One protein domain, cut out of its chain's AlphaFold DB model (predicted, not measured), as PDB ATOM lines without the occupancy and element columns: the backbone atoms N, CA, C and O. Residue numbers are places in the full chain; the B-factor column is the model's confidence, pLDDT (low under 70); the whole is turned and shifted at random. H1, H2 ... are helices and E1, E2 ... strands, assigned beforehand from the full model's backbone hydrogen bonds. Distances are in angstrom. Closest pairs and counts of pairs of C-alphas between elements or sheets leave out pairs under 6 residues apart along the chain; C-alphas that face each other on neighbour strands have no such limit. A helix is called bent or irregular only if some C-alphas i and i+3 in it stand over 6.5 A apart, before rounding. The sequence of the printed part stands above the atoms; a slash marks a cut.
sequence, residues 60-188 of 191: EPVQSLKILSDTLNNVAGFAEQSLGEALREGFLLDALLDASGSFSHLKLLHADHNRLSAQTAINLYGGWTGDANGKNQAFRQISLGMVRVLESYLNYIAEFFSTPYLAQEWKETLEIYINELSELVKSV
ATOM      1  N   GLU A  60      37.247-105.989  46.263       80.19
ATOM      2  CA  GLU A  60      36.232-105.723  47.306       80.19
ATOM      3  C   GLU A  60      35.135-106.800  47.433       80.19
ATOM      4  O   GLU A  60      34.364-106.993  46.493       80.19
ATOM      5  N   PRO A  61      34.961-107.429  48.622       87.81
ATOM      6  CA  PRO A  61      33.824-108.317  48.906       87.81
ATOM      7  C   PRO A  61      32.476-107.651  48.649       87.81
ATOM      8  O   PRO A  61      31.530-108.287  48.199       87.81
ATOM      9  N   VAL A  62      32.400-106.347  48.922       90.44
ATOM     10  CA  VAL A  62      31.187-105.549  48.751       90.44
ATOM     11  C   VAL A  62      30.745-105.516  47.294       90.44
ATOM     12  O   VAL A  62      29.563-105.705  47.022       90.44
ATOM     13  N   GLN A  63      31.668-105.289  46.357       89.81
ATOM     14  CA  GLN A  63      31.326-105.214  44.940       89.81
ATOM     15  C   GLN A  63      30.880-106.579  44.409       89.81
ATOM     16  O   GLN A  63      29.851-106.660  43.748       89.81
ATOM     17  N   SER A  64      31.572-107.658  44.781       91.19
ATOM     18  CA  SER A  64      31.158-109.018  44.413       91.19
ATOM     19  C   SER A  64      29.770-109.379  44.949       91.19
ATOM     20  O   SER A  64      28.976-109.982  44.236       91.19
ATOM     21  N   LEU A  65      29.440-108.980  46.183       92.62
ATOM     22  CA  LEU A  65      28.105-109.202  46.749       92.62
ATOM     23  C   LEU A  65      27.016-108.371  46.065       92.62
ATOM     24  O   LEU A  65      25.888-108.844  45.964       92.62
ATOM     25  N   LYS A  66      27.336-107.160  45.595       92.31
ATOM     26  CA  LYS A  66      26.406-106.356  44.790       92.31
ATOM     27  C   LYS A  66      26.110-107.039  43.463       92.31
ATOM     28  O   LYS A  66      24.946-107.290  43.196       92.31
ATOM     29  N   ILE A  67      27.150-107.438  42.725       92.56
ATOM     30  CA  ILE A  67      27.000-108.150  41.448       92.56
ATOM     31  C   ILE A  67      26.129-109.395  41.636       92.56
ATOM     32  O   ILE A  67      25.123-109.535  40.955       92.56
ATOM     33  N   LEU A  68      26.433-110.247  42.624       94.31
ATOM     34  CA  LEU A  68      25.639-111.452  42.897       94.31
ATOM     35  C   LEU A  68      24.184-111.141  43.287       94.31
ATOM     36  O   LEU A  68      23.268-111.859  42.886       94.31
ATOM     37  N   SER A  69      23.959-110.081  44.067       94.75
ATOM     38  CA  SER A  69      22.609-109.644  44.428       94.75
ATOM     39  C   SER A  69      21.832-109.145  43.210       94.75
ATOM     40  O   SER A  69      20.643-109.436  43.092       94.75
ATOM     41  N   ASP A  70      22.490-108.414  42.311       93.50
ATOM     42  CA  ASP A  70      21.899-107.888  41.082       93.50
ATOM     43  C   ASP A  70      21.589-109.027  40.103       93.50
ATOM     44  O   ASP A  70      20.480-109.097  39.581       93.50
ATOM     45  N   THR A  71      22.500-109.996  39.952       94.12
ATOM     46  CA  THR A  71      22.278-111.246  39.208       94.12
ATOM     47  C   THR A  71      21.010-111.953  39.684       94.12
ATOM     48  O   THR A  71      20.133-112.273  38.883       94.12
ATOM     49  N   LEU A  72      20.874-112.169  40.996       95.69
ATOM     50  CA  LEU A  72      19.719-112.858  41.565       95.69
ATOM     51  C   LEU A  72      18.423-112.065  41.352       95.69
ATOM     52  O   LEU A  72      17.407-112.645  40.974       95.69
ATOM     53  N   ASN A  73      18.462-110.744  41.538       95.31
ATOM     54  CA  ASN A  73      17.315-109.871  41.286       95.31
ATOM     55  C   ASN A  73      16.898-109.851  39.809       95.31
ATOM     56  O   ASN A  73      15.699-109.825  39.530       95.31
ATOM     57  N   ASN A  74      17.848-109.914  38.873       94.50
ATOM     58  CA  ASN A  74      17.559-109.999  37.441       94.50
ATOM     59  C   ASN A  74      16.868-111.321  37.095       94.50
ATOM     60  O   ASN A  74      15.845-111.312  36.413       94.50
ATOM     61  N   VAL A  75      17.357-112.450  37.622       96.19
ATOM     62  CA  VAL A  75      16.702-113.754  37.424       96.19
ATOM     63  C   VAL A  75      15.316-113.793  38.070       96.19
ATOM     64  O   VAL A  75      14.369-114.271  37.451       96.19
ATOM     65  N   ALA A  76      15.164-113.248  39.278       94.94
ATOM     66  CA  ALA A  76      13.865-113.153  39.938       94.94
ATOM     67  C   ALA A  76      12.879-112.286  39.134       94.94
ATOM     68  O   ALA A  76      11.730-112.677  38.939       94.94
ATOM     69  N   GLY A  77      13.333-111.141  38.611       94.50
ATOM     70  CA  GLY A  77      12.532-110.275  37.746       94.50
ATOM     71  C   GLY A  77      12.149-110.947  36.426       94.50
ATOM     72  O   GLY A  77      11.009-110.823  35.981       94.50
ATOM     73  N   PHE A  78      13.063-111.712  35.826       95.31
ATOM     74  CA  PHE A  78      12.770-112.527  34.650       95.31
ATOM     75  C   PHE A  78      11.722-113.607  34.948       95.31
ATOM     76  O   PHE A  78      10.789-113.781  34.164       95.31
ATOM     77  N   ALA A  79      11.847-114.309  36.078       94.06
ATOM     78  CA  ALA A  79      10.891-115.330  36.494       94.06
ATOM     79  C   ALA A  79       9.494-114.728  36.709       94.06
ATOM     80  O   ALA A  79       8.510-115.279  36.228       94.06
ATOM     81  N   GLU A  80       9.396-113.566  37.359       93.12
ATOM     82  CA  GLU A  80       8.120-112.856  37.528       93.12
ATOM     83  C   GLU A  80       7.479-112.482  36.190       93.12
ATOM     84  O   GLU A  80       6.277-112.659  36.007       93.12
ATOM     85  N   GLN A  81       8.273-111.978  35.241       92.44
ATOM     86  CA  GLN A  81       7.777-111.559  33.928       92.44
ATOM     87  C   GLN A  81       7.359-112.742  33.053       92.44
ATOM     88  O   GLN A  81       6.351-112.660  32.354       92.44
ATOM     89  N   SER A  82       8.139-113.823  33.079       91.25
ATOM     90  CA  SER A  82       7.955-114.970  32.187       91.25
ATOM     91  C   SER A  82       6.932-115.971  32.715       91.25
ATOM     92  O   SER A  82       6.212-116.575  31.926       91.25
ATOM     93  N   LEU A  83       6.862-116.153  34.037       90.38
ATOM     94  CA  LEU A  83       6.003-117.156  34.673       90.38
ATOM     95  C   LEU A  83       4.704-116.547  35.226       90.38
ATOM     96  O   LEU A  83       3.718-117.262  35.403       90.38
ATOM     97  N   GLY A  84       4.676-115.236  35.491       88.06
ATOM     98  CA  GLY A  84       3.496-114.537  36.000       88.06
ATOM     99  C   GLY A  84       2.952-115.174  37.282       88.06
ATOM    100  O   GLY A  84       3.690-115.401  38.237       88.06
ATOM    101  N   GLU A  85       1.657-115.499  37.288       87.44
ATOM    102  CA  GLU A  85       0.970-116.134  38.427       87.44
ATOM    103  C   GLU A  85       1.473-117.550  38.742       87.44
ATOM    104  O   GLU A  85       1.195-118.073  39.822       87.44
ATOM    105  N   ALA A  86       2.208-118.184  37.822       87.94
ATOM    106  CA  ALA A  86       2.782-119.493  38.081       87.94
ATOM    107  C   ALA A  86       3.980-119.419  39.038       87.94
ATOM    108  O   ALA A  86       4.246-120.397  39.734       87.94
ATOM    109  N   LEU A  87       4.672-118.273  39.128       89.62
ATOM    110  CA  LEU A  87       5.713-118.081  40.133       89.62
ATOM    111  C   LEU A  87       5.075-117.961  41.517       89.62
ATOM    112  O   LEU A  87       4.317-117.035  41.806       89.62
ATOM    113  N   ARG A  88       5.433-118.887  42.403       86.56
ATOM    114  CA  ARG A  88       4.940-118.887  43.778       86.56
ATOM    115  C   ARG A  88       5.321-117.593  44.507       86.56
ATOM    116  O   ARG A  88       6.488-117.203  44.550       86.56
ATOM    117  N   GLU A  89       4.339-116.967  45.153       85.19
ATOM    118  CA  GLU A  89       4.580-115.825  46.035       85.19
ATOM    119  C   GLU A  89       5.546-116.219  47.165       85.19
ATOM    120  O   GLU A  89       5.376-117.251  47.818       85.19
ATOM    121  N   GLY A  90       6.584-115.407  47.375       86.19
ATOM    122  CA  GLY A  90       7.609-115.679  48.383       86.19
ATOM    123  C   GLY A  90       8.609-116.777  48.007       86.19
ATOM    124  O   GLY A  90       9.344-117.226  48.886       86.19
ATOM    125  N   PHE A  91       8.692-117.190  46.733       92.31
ATOM    126  CA  PHE A  91       9.679-118.176  46.271       92.31
ATOM    127  C   PHE A  91      11.109-117.817  46.704       92.31
ATOM    128  O   PHE A  91      11.837-118.678  47.197       92.31
ATOM    129  N   LEU A  92      11.503-116.540  46.591       92.81
ATOM    130  CA  LEU A  92      12.821-116.083  47.040       92.81
ATOM    131  C   LEU A  92      13.066-116.369  48.529       92.81
ATOM    132  O   LEU A  92      14.148-116.821  48.903       92.81
ATOM    133  N   LEU A  93      12.078-116.085  49.377       92.56
ATOM    134  CA  LEU A  93      12.194-116.284  50.818       92.56
ATOM    135  C   LEU A  93      12.341-117.772  51.149       92.56
ATOM    136  O   LEU A  93      13.218-118.133  51.930       92.56
ATOM    137  N   ASP A  94      11.536-118.627  50.520       92.38
ATOM    138  CA  ASP A  94      11.613-120.076  50.701       92.38
ATOM    139  C   ASP A  94      12.980-120.626  50.264       92.38
ATOM    140  O   ASP A  94      13.605-121.387  51.005       92.38
ATOM    141  N   ALA A  95      13.497-120.178  49.114       93.38
ATOM    142  CA  ALA A  95      14.815-120.576  48.623       93.38
ATOM    143  C   ALA A  95      15.951-120.111  49.555       93.38
ATOM    144  O   ALA A  95      16.896-120.862  49.813       93.38
ATOM    145  N   LEU A  96      15.861-118.894  50.108       93.44
ATOM    146  CA  LEU A  96      16.819-118.401  51.103       93.44
ATOM    147  C   LEU A  96      16.769-119.223  52.394       93.44
ATOM    148  O   LEU A  96      17.820-119.519  52.967       93.44
ATOM    149  N   LEU A  97      15.573-119.590  52.863       92.06
ATOM    150  CA  LEU A  97      15.403-120.396  54.070       92.06
ATOM    151  C   LEU A  97      16.003-121.794  53.896       92.06
ATOM    152  O   LEU A  97      16.766-122.215  54.770       92.06
ATOM    153  N   ASP A  98      15.734-122.459  52.773       92.81
ATOM    154  CA  ASP A  98      16.313-123.768  52.445       92.81
ATOM    155  C   ASP A  98      17.850-123.705  52.396       92.81
ATOM    156  O   ASP A  98      18.552-124.410  53.130       92.81
ATOM    157  N   ALA A  99      18.395-122.754  51.630       93.25
ATOM    158  CA  ALA A  99      19.838-122.575  51.511       93.25
ATOM    159  C   ALA A  99      20.505-122.186  52.848       93.25
ATOM    160  O   ALA A  99      21.643-122.586  53.113       93.25
ATOM    161  N   SER A 100      19.803-121.474  53.740       91.31
ATOM    162  CA  SER A 100      20.340-121.062  55.047       91.31
ATOM    163  C   SER A 100      20.679-122.228  55.984       91.31
ATOM    164  O   SER A 100      21.470-122.045  56.916       91.31
ATOM    165  N   GLY A 101      20.122-123.422  55.738       89.81
ATOM    166  CA  GLY A 101      20.476-124.644  56.461       89.81
ATOM    167  C   GLY A 101      21.928-125.075  56.221       89.81
ATOM    168  O   GLY A 101      22.602-125.512  57.151       89.81
ATOM    169  N   SER A 102      22.427-124.875  54.998       92.62
ATOM    170  CA  SER A 102      23.811-125.183  54.602       92.62
ATOM    171  C   SER A 102      24.736-123.964  54.681       92.62
ATOM    172  O   SER A 102      25.940-124.102  54.907       92.62
ATOM    173  N   PHE A 103      24.174-122.762  54.527       93.44
ATOM    174  CA  PHE A 103      24.901-121.497  54.463       93.44
ATOM    175  C   PHE A 103      24.398-120.525  55.531       93.44
ATOM    176  O   PHE A 103      23.598-119.628  55.280       93.44
ATOM    177  N   SER A 104      24.885-120.688  56.758       90.31
ATOM    178  CA  SER A 104      24.381-119.955  57.933       90.31
ATOM    179  C   SER A 104      24.385-118.423  57.795       90.31
ATOM    180  O   SER A 104      23.483-117.759  58.309       90.31
ATOM    181  N   HIS A 105      25.368-117.857  57.084       92.06
ATOM    182  CA  HIS A 105      25.502-116.408  56.889       92.06
ATOM    183  C   HIS A 105      24.525-115.847  55.849       92.06
ATOM    184  O   HIS A 105      24.374-114.632  55.756       92.06
ATOM    185  N   LEU A 106      23.807-116.702  55.114       91.81
ATOM    186  CA  LEU A 106      22.777-116.275  54.169       91.81
ATOM    187  C   LEU A 106      21.609-115.558  54.862       91.81
ATOM    188  O   LEU A 106      20.926-114.746  54.250       91.81
ATOM    189  N   LYS A 107      21.447-115.769  56.175       89.25
ATOM    190  CA  LYS A 107      20.496-115.051  57.041       89.25
ATOM    191  C   LYS A 107      20.765-113.544  57.144       89.25
ATOM    192  O   LYS A 107      19.942-112.819  57.688       89.25
ATOM    193  N   LEU A 108      21.921-113.079  56.664       91.44
ATOM    194  CA  LEU A 108      22.242-111.656  56.527       91.44
ATOM    195  C   LEU A 108      21.607-111.028  55.281       91.44
ATOM    196  O   LEU A 108      21.750-109.828  55.070       91.44
ATOM    197  N   LEU A 109      20.956-111.821  54.432       93.50
ATOM    198  CA  LEU A 109      20.202-111.327  53.295       93.50
ATOM    199  C   LEU A 109      18.734-111.187  53.671       93.50
ATOM    200  O   LEU A 109      18.184-112.000  54.414       93.50
ATOM    201  N   HIS A 110      18.105-110.154  53.129       90.88
ATOM    202  CA  HIS A 110      16.681-109.917  53.300       90.88
ATOM    203  C   HIS A 110      15.979-110.071  51.960       90.88
ATOM    204  O   HIS A 110      16.487-109.608  50.942       90.88
ATOM    205  N   ALA A 111      14.808-110.696  51.979       89.56
ATOM    206  CA  ALA A 111      13.893-110.712  50.852       89.56
ATOM    207  C   ALA A 111      12.666-109.872  51.194       89.56
ATOM    208  O   ALA A 111      12.084-110.032  52.268       89.56
ATOM    209  N   ASP A 112      12.289-108.995  50.275       86.12
ATOM    210  CA  ASP A 112      10.974-108.369  50.237       86.12
ATOM    211  C   ASP A 112      10.304-108.821  48.937       86.12
ATOM    212  O   ASP A 112      10.768-108.487  47.845       86.12
ATOM    213  N   HIS A 113       9.277-109.666  49.047       83.12
ATOM    214  CA  HIS A 113       8.738-110.436  47.920       83.12
ATOM    215  C   HIS A 113       9.870-111.202  47.198       83.12
ATOM    216  O   HIS A 113      10.638-111.907  47.855       83.12
ATOM    217  N   ASN A 114      10.021-111.054  45.876       85.94
ATOM    218  CA  ASN A 114      11.162-111.594  45.128       85.94
ATOM    219  C   ASN A 114      12.209-110.518  44.803       85.94
ATOM    220  O   ASN A 114      12.775-110.480  43.708       85.94
ATOM    221  N   ARG A 115      12.462-109.608  45.746       90.69
ATOM    222  CA  ARG A 115      13.592-108.676  45.696       90.69
ATOM    223  C   ARG A 115      14.534-108.952  46.854       90.69
ATOM    224  O   ARG A 115      14.149-108.903  48.020       90.69
ATOM    225  N   LEU A 116      15.782-109.241  46.518       94.25
ATOM    226  CA  LEU A 116      16.867-109.472  47.452       94.25
ATOM    227  C   LEU A 116      17.546-108.151  47.815       94.25
ATOM    228  O   LEU A 116      17.916-107.360  46.946       94.25
ATOM    229  N   SER A 117      17.789-107.964  49.107       93.81
ATOM    230  CA  SER A 117      18.658-106.931  49.653       93.81
ATOM    231  C   SER A 117      19.848-107.566  50.366       93.81
ATOM    232  O   SER A 117      19.702-108.251  51.383       93.81
ATOM    233  N   ALA A 118      21.048-107.283  49.856       93.75
ATOM    234  CA  ALA A 118      22.319-107.668  50.466       93.75
ATOM    235  C   ALA A 118      22.900-106.588  51.399       93.75
ATOM    236  O   ALA A 118      24.050-106.690  51.825       93.75
ATOM    237  N   GLN A 119      22.139-105.537  51.734       92.62
ATOM    238  CA  GLN A 119      22.679-104.367  52.437       92.62
ATOM    239  C   GLN A 119      23.262-104.707  53.815       92.62
ATOM    240  O   GLN A 119      24.315-104.190  54.183       92.62
ATOM    241  N   THR A 120      22.617-105.596  54.572       90.88
ATOM    242  CA  THR A 120      23.116-106.033  55.884       90.88
ATOM    243  C   THR A 120      24.446-106.781  55.746       90.88
ATOM    244  O   THR A 120      25.393-106.487  56.477       90.88
ATOM    245  N   ALA A 121      24.559-107.680  54.764       91.69
ATOM    246  CA  ALA A 121      25.814-108.347  54.428       91.69
ATOM    247  C   ALA A 121      26.899-107.351  53.982       91.69
ATOM    248  O   ALA A 121      28.034-107.446  54.428       91.69
ATOM    249  N   ILE A 122      26.563-106.351  53.165       91.56
ATOM    250  CA  ILE A 122      27.497-105.298  52.736       91.56
ATOM    251  C   ILE A 122      28.005-104.483  53.935       91.56
ATOM    252  O   ILE A 122      29.209-104.246  54.061       91.56
ATOM    253  N   ASN A 123      27.111-104.098  54.848       90.81
ATOM    254  CA  ASN A 123      27.460-103.333  56.046       90.81
ATOM    255  C   ASN A 123      28.417-104.105  56.967       90.81
ATOM    256  O   ASN A 123      29.305-103.495  57.564       90.81
ATOM    257  N   LEU A 124      28.285-105.436  57.040       89.94
ATOM    258  CA  LEU A 124      29.207-106.295  57.788       89.94
ATOM    259  C   LEU A 124      30.661-106.126  57.314       89.94
ATOM    260  O   LEU A 124      31.566-106.076  58.142       89.94
ATOM    261  N   TYR A 125      30.896-105.989  56.004       88.81
ATOM    262  CA  TYR A 125      32.248-105.782  55.469       88.81
ATOM    263  C   TYR A 125      32.778-104.368  55.700       88.81
ATOM    264  O   TYR A 125      33.977-104.209  55.917       88.81
ATOM    265  N   GLY A 126      31.906-103.356  55.701       80.81
ATOM    266  CA  GLY A 126      32.290-101.975  56.016       80.81
ATOM    267  C   GLY A 126      32.788-101.787  57.455       80.81
ATOM    268  O   GLY A 126      33.558-100.868  57.721       80.81
ATOM    269  N   GLY A 127      32.382-102.672  58.371       82.88
ATOM    270  CA  GLY A 127      32.778-102.670  59.782       82.88
ATOM    271  C   GLY A 127      33.534-103.925  60.223       82.88
ATOM    272  O   GLY A 127      33.488-104.261  61.403       82.88
ATOM    273  N   TRP A 128      34.180-104.652  59.304       88.62
ATOM    274  CA  TRP A 128      34.813-105.930  59.632       88.62
ATOM    275  C   TRP A 128      35.983-105.757  60.613       88.62
ATOM    276  O   TRP A 128      37.008-105.171  60.271       88.62
ATOM    277  N   THR A 129      35.856-106.313  61.820       87.19
ATOM    278  CA  THR A 129      36.905-106.283  62.859       87.19
ATOM    279  C   THR A 129      37.613-107.627  63.062       87.19
ATOM    280  O   THR A 129      38.475-107.736  63.931       87.19
ATOM    281  N   GLY A 130      37.214-108.670  62.326       87.25
ATOM    282  CA  GLY A 130      37.808-110.007  62.405       87.25
ATOM    283  C   GLY A 130      39.068-110.159  61.549       87.25
ATOM    284  O   GLY A 130      39.521-109.218  60.899       87.25
ATOM    285  N   ASP A 131      39.608-111.376  61.493       90.56
ATOM    286  CA  ASP A 131      40.732-111.699  60.612       90.56
ATOM    287  C   ASP A 131      40.293-111.913  59.148       90.56
ATOM    288  O   ASP A 131      39.103-111.968  58.814       90.56
ATOM    289  N   ALA A 132      41.276-112.023  58.250       88.81
ATOM    290  CA  ALA A 132      41.035-112.269  56.829       88.81
ATOM    291  C   ALA A 132      40.396-113.646  56.570       88.81
ATOM    292  O   ALA A 132      39.633-113.808  55.618       88.81
ATOM    293  N   ASN A 133      40.667-114.647  57.412       90.50
ATOM    294  CA  ASN A 133      40.101-115.983  57.246       90.50
ATOM    295  C   ASN A 133      38.584-115.977  57.488       90.50
ATOM    296  O   ASN A 133      37.821-116.445  56.647       90.50
ATOM    297  N   GLY A 134      38.137-115.359  58.583       91.00
ATOM    298  CA  GLY A 134      36.725-115.160  58.883       91.00
ATOM    299  C   GLY A 134      36.027-114.322  57.814       91.00
ATOM    300  O   GLY A 134      34.914-114.656  57.413       91.00
ATOM    301  N   LYS A 135      36.698-113.288  57.283       90.56
ATOM    302  CA  LYS A 135      36.166-112.438  56.202       90.56
ATOM    303  C   LYS A 135      35.864-113.264  54.953       90.56
ATOM    304  O   LYS A 135      34.773-113.174  54.389       90.56
ATOM    305  N   ASN A 136      36.822-114.102  54.554       90.69
ATOM    306  CA  ASN A 136      36.696-115.007  53.415       90.69
ATOM    307  C   ASN A 136      35.662-116.107  53.653       90.69
ATOM    308  O   ASN A 136      34.902-116.438  52.745       90.69
ATOM    309  N   GLN A 137      35.596-116.658  54.864       92.06
ATOM    310  CA  GLN A 137      34.597-117.660  55.219       92.06
ATOM    311  C   GLN A 137      33.179-117.084  55.156       92.06
ATOM    312  O   GLN A 137      32.310-117.694  54.535       92.06
ATOM    313  N   ALA A 138      32.953-115.909  55.750       93.00
ATOM    314  CA  ALA A 138      31.671-115.215  55.682       93.00
ATOM    315  C   ALA A 138      31.292-114.919  54.227       93.00
ATOM    316  O   ALA A 138      30.162-115.186  53.824       93.00
ATOM    317  N   PHE A 139      32.261-114.467  53.419       93.06
ATOM    318  CA  PHE A 139      32.021-114.182  52.008       93.06
ATOM    319  C   PHE A 139      31.571-115.434  51.276       93.06
ATOM    320  O   PHE A 139      30.493-115.426  50.698       93.06
ATOM    321  N   ARG A 140      32.343-116.523  51.375       93.38
ATOM    322  CA  ARG A 140      32.025-117.808  50.741       93.38
ATOM    323  C   ARG A 140      30.663-118.345  51.158       93.38
ATOM    324  O   ARG A 140      29.955-118.891  50.325       93.38
ATOM    325  N   GLN A 141      30.298-118.219  52.431       94.62
ATOM    326  CA  GLN A 141      28.993-118.669  52.913       94.62
ATOM    327  C   GLN A 141      27.852-117.875  52.270       94.62
ATOM    328  O   GLN A 141      26.881-118.469  51.818       94.62
ATOM    329  N   ILE A 142      27.976-116.549  52.201       95.56
ATOM    330  CA  ILE A 142      26.947-115.691  51.605       95.56
ATOM    331  C   ILE A 142      26.865-115.926  50.095       95.56
ATOM    332  O   ILE A 142      25.784-116.166  49.570       95.56
ATOM    333  N   SER A 143      28.001-115.893  49.402       94.94
ATOM    334  CA  SER A 143      28.050-115.980  47.944       94.94
ATOM    335  C   SER A 143      27.639-117.355  47.426       94.94
ATOM    336  O   SER A 143      26.806-117.426  46.529       94.94
ATOM    337  N   LEU A 144      28.109-118.455  48.024       95.88
ATOM    338  CA  LEU A 144      27.650-119.796  47.636       95.88
ATOM    339  C   LEU A 144      26.172-120.020  47.960       95.88
ATOM    340  O   LEU A 144      25.474-120.680  47.192       95.88
ATOM    341  N   GLY A 145      25.671-119.445  49.055       96.25
ATOM    342  CA  GLY A 145      24.242-119.489  49.340       96.25
ATOM    343  C   GLY A 145      23.415-118.705  48.315       96.25
ATOM    344  O   GLY A 145      22.384-119.206  47.881       96.25
ATOM    345  N   MET A 146      23.880-117.537  47.847       96.75
ATOM    346  CA  MET A 146      23.238-116.814  46.736       96.75
ATOM    347  C   MET A 146      23.243-117.641  45.445       96.75
ATOM    348  O   MET A 146      22.217-117.715  44.775       96.75
ATOM    349  N   VAL A 147      24.355-118.312  45.123       96.81
ATOM    350  CA  VAL A 147      24.436-119.205  43.953       96.81
ATOM    351  C   VAL A 147      23.449-120.370  44.074       96.81
ATOM    352  O   VAL A 147      22.787-120.706  43.098       96.81
ATOM    353  N   ARG A 148      23.254-120.934  45.272       96.69
ATOM    354  CA  ARG A 148      22.248-121.984  45.506       96.69
ATOM    355  C   ARG A 148      20.808-121.491  45.307       96.69
ATOM    356  O   ARG A 148      19.961-122.224  44.796       96.69
ATOM    357  N   VAL A 149      20.513-120.252  45.699       96.44
ATOM    358  CA  VAL A 149      19.200-119.637  45.441       96.44
ATOM    359  C   VAL A 149      19.004-119.380  43.947       96.44
ATOM    360  O   VAL A 149      17.931-119.659  43.416       96.44
ATOM    361  N   LEU A 150      20.045-118.907  43.258       96.69
ATOM    362  CA  LEU A 150      20.038-118.715  41.809       96.69
ATOM    363  C   LEU A 150      19.767-120.030  41.069       96.69
ATOM    364  O   LEU A 150      18.893-120.084  40.211       96.69
ATOM    365  N   GLU A 151      20.458-121.102  41.458       96.19
ATOM    366  CA  GLU A 151      20.237-122.457  40.947       96.19
ATOM    367  C   GLU A 151      18.774-122.891  41.124       96.19
ATOM    368  O   GLU A 151      18.173-123.442  40.207       96.19
ATOM    369  N   SER A 152      18.171-122.592  42.280       95.12
ATOM    370  CA  SER A 152      16.767-122.925  42.551       95.12
ATOM    371  C   SER A 152      15.810-122.196  41.601       95.12
ATOM    372  O   SER A 152      14.884-122.814  41.085       95.12
ATOM    373  N   TYR A 153      16.056-120.913  41.315       94.62
ATOM    374  CA  TYR A 153      15.284-120.153  40.324       94.62
ATOM    375  C   TYR A 153      15.432-120.713  38.910       94.62
ATOM    376  O   TYR A 153      14.437-120.904  38.216       94.62
ATOM    377  N   LEU A 154      16.668-120.960  38.477       94.75
ATOM    378  CA  LEU A 154      16.957-121.431  37.126       94.75
ATOM    379  C   LEU A 154      16.375-122.832  36.887       94.75
ATOM    380  O   LEU A 154      15.754-123.064  35.853       94.75
ATOM    381  N   ASN A 155      16.483-123.728  37.872       93.31
ATOM    382  CA  ASN A 155      15.827-125.035  37.827       93.31
ATOM    383  C   ASN A 155      14.305-124.897  37.747       93.31
ATOM    384  O   ASN A 155      13.681-125.565  36.931       93.31
ATOM    385  N   TYR A 156      13.718-124.000  38.543       93.19
ATOM    386  CA  TYR A 156      12.279-123.762  38.513       93.19
ATOM    387  C   TYR A 156      11.806-123.237  37.152       93.19
ATOM    388  O   TYR A 156      10.803-123.710  36.637       93.19
ATOM    389  N   ILE A 157      12.549-122.319  36.526       93.31
ATOM    390  CA  ILE A 157      12.267-121.838  35.164       93.31
ATOM    391  C   ILE A 157      12.332-122.989  34.151       93.31
ATOM    392  O   ILE A 157      11.462-123.093  33.287       93.31
ATOM    393  N   ALA A 158      13.337-123.865  34.251       92.94
ATOM    394  CA  ALA A 158      13.506-124.983  33.324       92.94
ATOM    395  C   ALA A 158      12.335-125.986  33.367       92.94
ATOM    396  O   ALA A 158      12.041-126.626  32.358       92.94
ATOM    397  N   GLU A 159      11.624-126.090  34.495       91.62
ATOM    398  CA  GLU A 159      10.429-126.938  34.634       91.62
ATOM    399  C   GLU A 159       9.232-126.460  33.791       91.62
ATOM    400  O   GLU A 159       8.290-127.227  33.586       91.62
ATOM    401  N   PHE A 160       9.261-125.233  33.258       91.56
ATOM    402  CA  PHE A 160       8.187-124.692  32.414       91.56
ATOM    403  C   PHE A 160       8.304-125.065  30.932       91.56
ATOM    404  O   PHE A 160       7.361-124.841  30.168       91.56
ATOM    405  N   PHE A 161       9.413-125.677  30.508       91.75
ATOM    406  CA  PHE A 161       9.503-126.254  29.169       91.75
ATOM    407  C   PHE A 161       8.687-127.547  29.110       91.75
ATOM    408  O   PHE A 161       9.003-128.548  29.749       91.75
ATOM    409  N   SER A 162       7.622-127.530  28.311       89.06
ATOM    410  CA  SER A 162       6.727-128.678  28.133       89.06
ATOM    411  C   SER A 162       7.346-129.751  27.234       89.06
ATOM    412  O   SER A 162       7.014-130.931  27.340       89.06
ATOM    413  N   THR A 163       8.254-129.346  26.346       91.19
ATOM    414  CA  THR A 163       9.009-130.214  25.449       91.19
ATOM    415  C   THR A 163      10.172-130.856  26.215       91.19
ATOM    416  O   THR A 163      11.130-130.155  26.547       91.19
ATOM    417  N   PRO A 164      10.169-132.185  26.454       90.25
ATOM    418  CA  PRO A 164      11.146-132.822  27.343       90.25
ATOM    419  C   PRO A 164      12.602-132.643  26.908       90.25
ATOM    420  O   PRO A 164      13.487-132.497  27.743       90.25
ATOM    421  N   TYR A 165      12.846-132.644  25.594       89.88
ATOM    422  CA  TYR A 165      14.179-132.430  25.037       89.88
ATOM    423  C   TYR A 165      14.698-131.013  25.334       89.88
ATOM    424  O   TYR A 165      15.797-130.877  25.857       89.88
ATOM    425  N   LEU A 166      13.879-129.979  25.099       90.44
ATOM    426  CA  LEU A 166      14.243-128.588  25.403       90.44
ATOM    427  C   LEU A 166      14.432-128.371  26.906       90.44
ATOM    428  O   LEU A 166      15.393-127.728  27.311       90.44
ATOM    429  N   ALA A 167      13.554-128.937  27.740       91.81
ATOM    430  CA  ALA A 167      13.686-128.863  29.194       91.81
ATOM    431  C   ALA A 167      15.033-129.428  29.670       91.81
ATOM    432  O   ALA A 167      15.701-128.832  30.515       91.81
ATOM    433  N   GLN A 168      15.452-130.564  29.098       92.81
ATOM    434  CA  GLN A 168      16.728-131.192  29.422       92.81
ATOM    435  C   GLN A 168      17.922-130.360  28.936       92.81
ATOM    436  O   GLN A 168      18.835-130.120  29.722       92.81
ATOM    437  N   GLU A 169      17.906-129.873  27.690       93.56
ATOM    438  CA  GLU A 169      18.972-129.005  27.162       93.56
ATOM    439  C   GLU A 169      19.144-127.733  28.003       93.56
ATOM    440  O   GLU A 169      20.266-127.331  28.328       93.56
ATOM    441  N   TRP A 170      18.034-127.110  28.404       95.38
ATOM    442  CA  TRP A 170      18.067-125.932  29.261       95.38
ATOM    443  C   TRP A 170      18.589-126.251  30.650       95.38
ATOM    444  O   TRP A 170      19.444-125.528  31.152       95.38
ATOM    445  N   LYS A 171      18.156-127.356  31.255       95.06
ATOM    446  CA  LYS A 171      18.674-127.780  32.555       95.06
ATOM    447  C   LYS A 171      20.191-127.985  32.529       95.06
ATOM    448  O   LYS A 171      20.875-127.476  33.411       95.06
ATOM    449  N   GLU A 172      20.716-128.659  31.508       95.50
ATOM    450  CA  GLU A 172      22.161-128.873  31.338       95.50
ATOM    451  C   GLU A 172      22.915-127.551  31.133       95.50
ATOM    452  O   GLU A 172      23.952-127.313  31.752       95.50
ATOM    453  N   THR A 173      22.369-126.652  30.311       95.50
ATOM    454  CA  THR A 173      22.967-125.334  30.051       95.50
ATOM    455  C   THR A 173      23.042-124.487  31.325       95.50
ATOM    456  O   THR A 173      24.074-123.882  31.625       95.50
ATOM    457  N   LEU A 174      21.958-124.459  32.102       95.62
ATOM    458  CA  LEU A 174      21.879-123.711  33.357       95.62
ATOM    459  C   LEU A 174      22.786-124.324  34.433       95.62
ATOM    460  O   LEU A 174      23.406-123.589  35.203       95.62
ATOM    461  N   GLU A 175      22.921-125.651  34.458       95.62
ATOM    462  CA  GLU A 175      23.847-126.356  35.345       95.62
ATOM    463  C   GLU A 175      25.310-125.989  35.053       95.62
ATOM    464  O   GLU A 175      26.072-125.724  35.986       95.62
ATOM    465  N   ILE A 176      25.709-125.901  33.777       95.88
ATOM    466  CA  ILE A 176      27.058-125.450  33.392       95.88
ATOM    467  C   ILE A 176      27.324-124.041  33.935       95.88
ATOM    468  O   ILE A 176      28.327-123.833  34.620       95.88
ATOM    469  N   TYR A 177      26.400-123.102  33.711       94.81
ATOM    470  CA  TYR A 177      26.529-121.731  34.214       94.81
ATOM    471  C   TYR A 177      26.669-121.680  35.746       94.81
ATOM    472  O   TYR A 177      27.566-121.020  36.275       94.81
ATOM    473  N   ILE A 178      25.821-122.408  36.482       96.62
ATOM    474  CA  ILE A 178      25.874-122.452  37.952       96.62
ATOM    475  C   ILE A 178      27.187-123.055  38.458       96.62
ATOM    476  O   ILE A 178      27.745-122.571  39.452       96.62
ATOM    477  N   ASN A 179      27.702-124.087  37.790       96.75
ATOM    478  CA  ASN A 179      28.978-124.703  38.140       96.75
ATOM    479  C   ASN A 179      30.145-123.730  37.930       96.75
ATOM    480  O   ASN A 179      30.980-123.575  38.825       96.75
ATOM    481  N   GLU A 180      30.175-123.020  36.803       95.12
ATOM    482  CA  GLU A 180      31.192-122.002  36.522       95.12
ATOM    483  C   GLU A 180      31.145-120.852  37.534       95.12
ATOM    484  O   GLU A 180      32.175-120.499  38.118       95.12
ATOM    485  N   LEU A 181      29.952-120.326  37.830       94.69
ATOM    486  CA  LEU A 181      29.765-119.279  38.833       94.69
ATOM    487  C   LEU A 181      30.188-119.749  40.235       94.69
ATOM    488  O   LEU A 181      30.832-119.007  40.982       94.69
ATOM    489  N   SER A 182      29.872-120.995  40.594       95.06
ATOM    490  CA  SER A 182      30.277-121.596  41.869       95.06
ATOM    491  C   SER A 182      31.796-121.670  42.006       95.06
ATOM    492  O   SER A 182      32.341-121.282  43.042       95.06
ATOM    493  N   GLU A 183      32.497-122.158  40.982       93.81
ATOM    494  CA  GLU A 183      33.962-122.233  40.984       93.81
ATOM    495  C   GLU A 183      34.600-120.844  40.990       93.81
ATOM    496  O   GLU A 183      35.556-120.592  41.737       93.81
ATOM    497  N   LEU A 184      34.020-119.907  40.238       91.75
ATOM    498  CA  LEU A 184      34.440-118.516  40.233       91.75
ATOM    499  C   LEU A 184      34.401-117.931  41.648       91.75
ATOM    500  O   LEU A 184      35.429-117.457  42.138       91.75
ATOM    501  N   VAL A 185      33.260-118.042  42.326       91.25
ATOM    502  CA  VAL A 185      33.051-117.559  43.695       91.25
ATOM    503  C   VAL A 185      34.002-118.226  44.697       91.25
ATOM    504  O   VAL A 185      34.575-117.542  45.548       91.25
ATOM    505  N   LYS A 186      34.226-119.545  44.598       90.94
ATOM    506  CA  LYS A 186      35.174-120.269  45.472       90.94
ATOM    507  C   LYS A 186      36.609-119.777  45.303       90.94
ATOM    508  O   LYS A 186      37.363-119.758  46.280       90.94
ATOM    509  N   SER A 187      36.984-119.397  44.082       88.62
ATOM    510  CA  SER A 187      38.333-118.924  43.765       88.62
ATOM    511  C   SER A 187      38.640-117.524  44.312       88.62
ATOM    512  O   SER A 187      39.811-117.166  44.417       88.62
ATOM    513  N   VAL A 188      37.618-116.748  44.694       84.81
ATOM    514  CA  VAL A 188      37.803-115.403  45.250       84.81
ATOM    515  C   VAL A 188      38.343-115.482  46.679       84.81
ATOM    516  O   VAL A 188      37.796-116.183  47.538       84.81
TER     517      VAL A 188
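This is residues 60 to 188 of the 191 residues of an uncharacterized protein of Candidatus Dadabacteria bacterium RIFCSPHIGHO2_12_FULL_53_21 (UniProt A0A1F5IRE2). A long helix, H5, forms the core of an elongated helical body, with two other long helices, H1 and H6, running nearly alongside it and the short helices H2 and H3 packed on it. A small strand hairpin, E1 and E2, bridges H1 and H2 away from H5, and H4 after it packs on residues 61 to 65 of H1; residues 127 to 134 stick out. The printed part has 129 residues, with six named helices and two named strands in the order H1 H2 H3 E1 E2 H4 H5 H6; the sheet, E1 - E2, is antiparallel and the class is mostly helix. The whole is compact, with a radius of gyration of the C-alphas of 15.2 A, and spans 52 by 29 by 24 A.

H1, residues 61 to 86, touches the hub, H5, residues 132 to 158, at a shallow tilt of 17 degrees, the same way; the closest C-alphas, of Leu 72 and Leu 150, are 5.9 A apart. H2, residues 91 to 100, touches residues 145 to 152 of H5 at a steep tilt of 41 degrees, opposite ways, closest at the C-alphas of Ala 95 and Val 149, 5.5 A. H3, residues 104 to 108, touches residues 138 to 146 of H5, closest at the C-alphas of Leu 106 and Ile 142, 4.9 A. E1, residues 110 to 112, and E2, residues 115 to 117, form a hairpin, with N 112 and O 115 at 2.9 A and N 117 and O 110 at 2.8 A, within hydrogen-bond range. The closest C-alphas of H1 and E2, those of Asn 73 and Arg 115, are 5.9 A apart. H4, residues 119 to 126, touches residues 61 to 65 of H1 at a shallow tilt of 9 degrees, opposite ways, closest at the C-alphas of Val 62 and Ile 122, 5.4 A. H6, residues 164 to 187, forms a helical hairpin with H5 at a shallow tilt of 8 degrees, closest at the C-alphas of Ala 158 and Ala 167, 5.7 A; H1 and H6 are apart. Every O i to N i+4 pair is within hydrogen-bond range in H2, H5 and H6, against 20 of 22 in H1, 3 of 4 in H4 and 0 of 1 in H3, where 1 of 2 O i to N i+3 pairs is.

H1 begins at C-alpha 61 (33.824, -108.317, 48.906) and measures 34.7 A; it has a kink of 55 degrees near residue 80 and is irregular, with C-alphas 82 and 85 9.4 A apart. H5 measures 38.4 A from C-alpha 132 (41.035, -112.269, 56.829). H6 measures 34.7 A and ends at C-alpha 187 (38.333, -118.924, 43.765). H2 measures 14.1 A, H3 8.7 A, H4 10.5 A, and E1 and E2 6.7 A each.

The two C-alphas farthest apart, those of Thr 129 and Thr 163, are 52.4 A apart. The printed part has no cut, and each link between named elements is tight. Residues 127 to 134, of which 132 to 134 belong to H5, stand free. The mean pLDDT of the printed part is 92.0, and no printed residue is under 70.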